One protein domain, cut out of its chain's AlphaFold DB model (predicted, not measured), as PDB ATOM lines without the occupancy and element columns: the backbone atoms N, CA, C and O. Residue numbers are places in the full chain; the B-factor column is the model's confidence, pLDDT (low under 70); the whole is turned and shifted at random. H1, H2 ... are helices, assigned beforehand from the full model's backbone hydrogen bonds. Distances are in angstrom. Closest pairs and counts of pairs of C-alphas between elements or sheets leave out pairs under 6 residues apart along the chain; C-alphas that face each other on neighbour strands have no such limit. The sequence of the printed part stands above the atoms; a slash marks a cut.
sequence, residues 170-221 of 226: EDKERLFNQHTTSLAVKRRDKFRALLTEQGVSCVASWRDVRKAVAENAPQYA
ATOM      1  N   GLU A 170      16.100 -43.266  76.790       92.25
ATOM      2  CA  GLU A 170      16.056 -44.154  75.626       92.25
ATOM      3  C   GLU A 170      14.872 -43.831  74.710       92.25
ATOM      4  O   GLU A 170      15.046 -43.723  73.498       92.25
ATOM      5  N   ASP A 171      13.684 -43.578  75.262       93.69
ATOM      6  CA  ASP A 171      12.508 -43.200  74.474       93.69
ATOM      7  C   ASP A 171      12.635 -41.812  73.849       93.69
ATOM      8  O   ASP A 171      12.260 -41.619  72.689       93.69
ATOM      9  N   LYS A 172      13.215 -40.848  74.575       91.44
ATOM     10  CA  LYS A 172      13.547 -39.523  74.024       91.44
ATOM     11  C   LYS A 172      14.483 -39.646  72.828       91.44
ATOM     12  O   LYS A 172      14.238 -39.045  71.784       91.44
ATOM     13  N   GLU A 173      15.544 -40.436  72.973       93.31
ATOM     14  CA  GLU A 173      16.514 -40.680  71.909       93.31
ATOM     15  C   GLU A 173      15.883 -41.432  70.731       93.31
ATOM     16  O   GLU A 173      16.099 -41.067  69.576       93.31
ATOM     17  N   ARG A 174      15.022 -42.419  70.999       96.44
ATOM     18  CA  ARG A 174      14.265 -43.146  69.976       96.44
ATOM     19  C   ARG A 174      13.352 -42.220  69.176       96.44
ATOM     20  O   ARG A 174      13.387 -42.266  67.948       96.44
ATOM     21  N   LEU A 175      12.562 -41.370  69.838       95.75
ATOM     22  CA  LEU A 175      11.686 -40.395  69.175       95.75
ATOM     23  C   LEU A 175      12.487 -39.366  68.375       95.75
ATOM     24  O   LEU A 175      12.123 -39.044  67.243       95.75
ATOM     25  N   PHE A 176      13.602 -38.887  68.928       95.75
ATOM     26  CA  PHE A 176      14.503 -37.984  68.223       95.75
ATOM     27  C   PHE A 176      15.066 -38.640  66.957       95.75
ATOM     28  O   PHE A 176      14.934 -38.083  65.870       95.75
ATOM     29  N   ASN A 177      15.615 -39.851  67.065       95.69
ATOM     30  CA  ASN A 177      16.169 -40.596  65.935       95.69
ATOM     31  C   ASN A 177      15.102 -40.948  64.889       95.69
ATOM     32  O   ASN A 177      15.354 -40.888  63.683       95.69
ATOM     33  N   GLN A 178      13.885 -41.268  65.327       97.25
ATOM     34  CA  GLN A 178      12.748 -41.470  64.433       97.25
ATOM     35  C   GLN A 178      12.422 -40.185  63.663       97.25
ATOM     36  O   GLN A 178      12.227 -40.220  62.446       97.25
ATOM     37  N   HIS A 179      12.387 -39.044  64.353       96.81
ATOM     38  CA  HIS A 179      12.116 -37.752  63.742       96.81
ATOM     39  C   HIS A 179      13.212 -37.350  62.747       96.81
ATOM     40  O   HIS A 179      12.899 -37.004  61.607       96.81
ATOM     41  N   THR A 180      14.488 -37.456  63.124       96.19
ATOM     42  CA  THR A 180      15.619 -37.132  62.239       96.19
ATOM     43  C   THR A 180      15.648 -38.033  61.008       96.19
ATOM     44  O   THR A 180      15.808 -37.538  59.893       96.19
ATOM     45  N   THR A 181      15.391 -39.332  61.176       95.56
ATOM     46  CA  THR A 181      15.281 -40.279  60.059       95.56
ATOM     47  C   THR A 181      14.106 -39.921  59.150       95.56
ATOM     48  O   THR A 181      14.264 -39.867  57.929       95.56
ATOM     49  N   SER A 182      12.936 -39.609  59.718       96.44
ATOM     50  CA  SER A 182      11.763 -39.180  58.947       96.44
ATOM     51  C   SER A 182      12.042 -37.902  58.153       96.44
ATOM     52  O   SER A 182      11.690 -37.811  56.976       96.44
ATOM     53  N   LEU A 183      12.720 -36.922  58.759       94.56
ATOM     54  CA  LEU A 183      13.140 -35.701  58.075       94.56
ATOM     55  C   LEU A 183      14.133 -35.990  56.948       94.56
ATOM     56  O   LEU A 183      13.973 -35.441  55.859       94.56
ATOM     57  N   ALA A 184      15.122 -36.857  57.170       91.56
ATOM     58  CA  ALA A 184      16.092 -37.236  56.146       91.56
ATOM     59  C   ALA A 184      15.411 -37.902  54.939       91.56
ATOM     60  O   ALA A 184      15.687 -37.539  53.795       91.56
ATOM     61  N   VAL A 185      14.463 -38.811  55.190       94.75
ATOM     62  CA  VAL A 185      13.645 -39.442  54.144       94.75
ATOM     63  C   VAL A 185      12.840 -38.389  53.383       94.75
ATOM     64  O   VAL A 185      12.960 -38.309  52.164       94.75
ATOM     65  N   LYS A 186      12.125 -37.498  54.081       94.31
ATOM     66  CA  LYS A 186      11.363 -36.408  53.444       94.31
ATOM     67  C   LYS A 186      12.247 -35.482  52.604       94.31
ATOM     68  O   LYS A 186      11.845 -35.085  51.514       94.31
ATOM     69  N   ARG A 187      13.443 -35.121  53.086       90.75
ATOM     70  CA  ARG A 187      14.408 -34.292  52.336       90.75
ATOM     71  C   ARG A 187      14.866 -35.007  51.062       90.75
ATOM     72  O   ARG A 187      14.854 -34.396  49.994       90.75
ATOM     73  N   ARG A 188      15.198 -36.301  51.158       91.31
ATOM     74  CA  ARG A 188      15.582 -37.137  50.011       91.31
ATOM     75  C   ARG A 188      14.450 -37.273  49.001       91.31
ATOM     76  O   ARG A 188      14.704 -37.168  47.809       91.31
ATOM     77  N   ASP A 189      13.225 -37.504  49.450       94.31
ATOM     78  CA  ASP A 189      12.095 -37.735  48.552       94.31
ATOM     79  C   ASP A 189      11.701 -36.448  47.815       94.31
ATOM     80  O   ASP A 189      11.463 -36.486  46.611       94.31
ATOM     81  N   LYS A 190      11.769 -35.289  48.486       91.56
ATOM     82  CA  LYS A 190      11.652 -33.982  47.818       91.56
ATOM     83  C   LYS A 190      12.748 -33.767  46.771       91.56
ATOM     84  O   LYS A 190      12.457 -33.309  45.673       91.56
ATOM     85  N   PHE A 191      13.995 -34.118  47.091       90.69
ATOM     86  CA  PHE A 191      15.098 -34.018  46.134       90.69
ATOM     87  C   PHE A 191      14.907 -34.964  44.939       90.69
ATOM     88  O   PHE A 191      15.129 -34.572  43.801       90.69
ATOM     89  N   ARG A 192      14.428 -36.190  45.176       90.62
ATOM     90  CA  ARG A 192      14.080 -37.142  44.111       90.62
ATOM     91  C   ARG A 192      12.978 -36.607  43.205       90.62
ATOM     92  O   ARG A 192      13.148 -36.661  41.996       90.62
ATOM     93  N   ALA A 193      11.905 -36.060  43.775       91.38
ATOM     94  CA  ALA A 193      10.822 -35.454  43.002       91.38
ATOM     95  C   ALA A 193      11.339 -34.331  42.091       91.38
ATOM     96  O   ALA A 193      10.994 -34.296  40.915       91.38
ATOM     97  N   LEU A 194      12.244 -33.490  42.601       90.75
ATOM     98  CA  LEU A 194      12.889 -32.433  41.822       90.75
ATOM     99  C   LEU A 194      13.726 -32.982  40.659       90.75
ATOM    100  O   LEU A 194      13.654 -32.469  39.548       90.75
ATOM    101  N   LEU A 195      14.509 -34.039  40.891       89.94
ATOM    102  CA  LEU A 195      15.286 -34.678  39.822       89.94
ATOM    103  C   LEU A 195      14.388 -35.316  38.753       89.94
ATOM    104  O   LEU A 195      14.724 -35.277  37.571       89.94
ATOM    105  N   THR A 196      13.249 -35.884  39.161       90.12
ATOM    106  CA  THR A 196      12.238 -36.415  38.240       90.12
ATOM    107  C   THR A 196      11.598 -35.303  37.411       90.12
ATOM    108  O   THR A 196      11.480 -35.455  36.200       90.12
ATOM    109  N   GLU A 197      11.238 -34.177  38.033       90.69
ATOM    110  CA  GLU A 197      10.683 -33.002  37.346       90.69
ATOM    111  C   GLU A 197      11.666 -32.414  36.322       90.69
ATOM    112  O   GLU A 197      11.272 -32.061  35.215       90.69
ATOM    113  N   GLN A 198      12.962 -32.389  36.644       86.75
ATOM    114  CA  GLN A 198      14.017 -31.943  35.725       86.75
ATOM    115  C   GLN A 198      14.341 -32.945  34.605       86.75
ATOM    116  O   GLN A 198      15.214 -32.675  33.781       86.75
ATOM    117  N   GLY A 199      13.678 -34.106  34.566       87.88
ATOM    118  CA  GLY A 199      13.896 -35.114  33.530       87.88
ATOM    119  C   GLY A 199      15.306 -35.708  33.548       87.88
ATOM    120  O   GLY A 199      15.821 -36.112  32.504       87.88
ATOM    121  N   VAL A 200      15.961 -35.745  34.714       87.94
ATOM    122  CA  VAL A 200      17.325 -36.267  34.833       87.94
ATOM    123  C   VAL A 200      17.335 -37.763  34.508       87.94
ATOM    124  O   VAL A 200      16.711 -38.573  35.192       87.94
ATOM    125  N   SER A 201      18.078 -38.133  33.465       82.62
ATOM    126  CA  SER A 201      18.252 -39.529  33.057       82.62
ATOM    127  C   SER A 201      19.094 -40.321  34.066       82.62
ATOM    128  O   SER A 201      20.013 -39.787  34.686       82.62
ATOM    129  N   CYS A 202      18.836 -41.625  34.184       80.69
ATOM    130  CA  CYS A 202      19.584 -42.537  35.057       80.69
ATOM    131  C   CYS A 202      21.073 -42.682  34.692       80.69
ATOM    132  O   CYS A 202      21.855 -43.150  35.516       80.69
ATOM    133  N   VAL A 203      21.468 -42.262  33.486       89.00
ATOM    134  CA  VAL A 203      22.862 -42.243  33.011       89.00
ATOM    135  C   VAL A 203      23.495 -40.848  33.049       89.00
ATOM    136  O   VAL A 203      24.628 -40.675  32.602       89.00
ATOM    137  N   ALA A 204      22.783 -39.836  33.555       88.56
ATOM    138  CA  ALA A 204      23.307 -38.480  33.637       88.56
ATOM    139  C   ALA A 204      24.502 -38.403  34.603       88.56
ATOM    140  O   ALA A 204      24.482 -38.954  35.706       88.56
ATOM    141  N   SER A 205      25.544 -37.677  34.200       92.75
ATOM    142  CA  SER A 205      26.708 -37.431  35.049       92.75
ATOM    143  C   SER A 205      26.321 -36.575  36.251       92.75
ATOM    144  O   SER A 205      25.699 -35.520  36.108       92.75
ATOM    145  N   TRP A 206      26.775 -36.964  37.444       89.25
ATOM    146  CA  TRP A 206      26.544 -36.188  38.666       89.25
ATOM    147  C   TRP A 206      27.038 -34.739  38.558       89.25
ATOM    148  O   TRP A 206      26.468 -33.850  39.183       89.25
ATOM    149  N   ARG A 207      28.077 -34.475  37.754       90.00
ATOM    150  CA  ARG A 207      28.577 -33.111  37.531       90.00
ATOM    151  C   ARG A 207      27.509 -32.222  36.887       90.00
ATOM    152  O   ARG A 207      27.322 -31.095  37.340       90.00
ATOM    153  N   ASP A 208      26.803 -32.744  35.891       89.12
ATOM    154  CA  ASP A 208      25.785 -32.006  35.142       89.12
ATOM    155  C   ASP A 208      24.500 -31.879  35.960       89.12
ATOM    156  O   ASP A 208      23.939 -30.791  36.064       89.12
ATOM    157  N   VAL A 209      24.107 -32.954  36.655       89.44
ATOM    158  CA  VAL A 209      22.976 -32.941  37.597       89.44
ATOM    159  C   VAL A 209      23.201 -31.919  38.707       89.44
ATOM    160  O   VAL A 209      22.324 -31.116  39.003       89.44
ATOM    161  N   ARG A 210      24.395 -31.895  39.305       88.44
ATOM    162  CA  ARG A 210      24.734 -30.931  40.356       88.44
ATOM    163  C   ARG A 210      24.712 -29.495  39.840       88.44
ATOM    164  O   ARG A 210      24.292 -28.612  40.581       88.44
ATOM    165  N   LYS A 211      25.157 -29.259  38.600       89.31
ATOM    166  CA  LYS A 211      25.097 -27.939  37.961       89.31
ATOM    167  C   LYS A 211      23.643 -27.499  37.747       89.31
ATOM    168  O   LYS A 211      23.280 -26.422  38.202       89.31
ATOM    169  N   ALA A 212      22.805 -28.365  37.178       87.06
ATOM    170  CA  ALA A 212      21.380 -28.100  36.972       87.06
ATOM    171  C   ALA A 212      20.624 -27.866  38.294       87.06
ATOM    172  O   ALA A 212      19.810 -26.950  38.401       87.06
ATOM    173  N   VAL A 213      20.928 -28.643  39.338       88.69
ATOM    174  CA  VAL A 213      20.374 -28.445  40.687       88.69
ATOM    175  C   VAL A 213      20.857 -27.131  41.298       88.69
ATOM    176  O   VAL A 213      20.078 -26.459  41.959       88.69
ATOM    177  N   ALA A 214      22.113 -26.731  41.091       88.06
ATOM    178  CA  ALA A 214      22.618 -25.461  41.609       88.06
ATOM    179  C   ALA A 214      21.963 -24.240  40.946       88.06
ATOM    180  O   ALA A 214      21.747 -23.237  41.622       88.06
ATOM    181  N   GLU A 215      21.624 -24.340  39.660       85.31
ATOM    182  CA  GLU A 215      20.954 -23.279  38.899       85.31
ATOM    183  C   GLU A 215      19.455 -23.193  39.228       85.31
ATOM    184  O   GLU A 215      18.939 -22.109  39.488       85.31
ATOM    185  N   ASN A 216      18.762 -24.333  39.285       83.69
ATOM    186  CA  ASN A 216      17.304 -24.378  39.442       83.69
ATOM    187  C   ASN A 216      16.832 -24.522  40.901       83.69
ATOM    188  O   ASN A 216      15.677 -24.242  41.213       83.69
ATOM    189  N   ALA A 217      17.688 -25.021  41.797       82.75
ATOM    190  CA  ALA A 217      17.327 -25.377  43.169       82.75
ATOM    191  C   ALA A 217      18.487 -25.138  44.162       82.75
ATOM    192  O   ALA A 217      18.969 -26.075  44.818       82.75
ATOM    193  N   PRO A 218      18.940 -23.876  44.311       82.00
ATOM    194  CA  PRO A 218      20.137 -23.513  45.078       82.00
ATOM    195  C   PRO A 218      20.087 -23.945  46.555       82.00
ATOM    196  O   PRO A 218      21.128 -24.180  47.173       82.00
ATOM    197  N   GLN A 219      18.891 -24.143  47.121       81.94
ATOM    198  CA  GLN A 219      18.695 -24.672  48.474       81.94
ATOM    199  C   GLN A 219      19.244 -26.096  48.676       81.94
ATOM    200  O   GLN A 219      19.508 -26.482  49.812       81.94
ATOM    201  N   TYR A 220      19.427 -26.869  47.602       81.50
ATOM    202  CA  TYR A 220      20.061 -28.192  47.634       81.50
ATOM    203  C   TYR A 220      21.561 -28.145  47.304       81.50
ATOM    204  O   TYR A 220      22.267 -29.134  47.502       81.50
ATOM    205  N   ALA A 221      22.068 -27.007  46.819       73.31
ATOM    206  CA  ALA A 221      23.483 -26.817  46.502       73.31
ATOM    207  C   ALA A 221      24.324 -26.441  47.732       73.31
ATOM    208  O   ALA A 221      25.521 -26.739  47.777       73.31
TER     209      ALA A 221
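Overview. This is residues 170 to 221 of the 226 residues of the protein "FF domain-containing protein" of Leptidea sinapis (UniProt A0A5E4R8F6). A long straight helix, H1, makes an L with a short helix, H2, which is set crosswise near its last end; residues 170 to 186 of H1 stick out as a bare arm. The 52 printed residues hold two named helices, H1 then H2, and no named strand; the class is all helix. The whole is only just loose, close to extended, with a radius of gyration of the C-alphas of 14.8 A and spans of 43 by 20 by 17 A.

Along the chain. H1, residues 170 to 197, runs 40.2 A from C-alpha 170 at (16.056, -44.154, 75.626) to C-alpha 197 at (10.683, -33.002, 37.346). H2, residues 206 to 216, is 15.0 A long and ends at C-alpha 216 at (17.304, -24.378, 39.442).

Arrangement. H1 and H2 are near each other, their closest C-alphas 8.1 A apart. A short link of 8 residues joins them; residues 202 to 207 stand free. In H1 and H2 every O i to N i+4 pair is within hydrogen-bond range.

Size, cuts and confidence. The C-alphas of Glu 170 and Asp 208, the two farthest apart, are 43.4 A apart. The printed part has no cut, and no printed residue is under 70 in pLDDT.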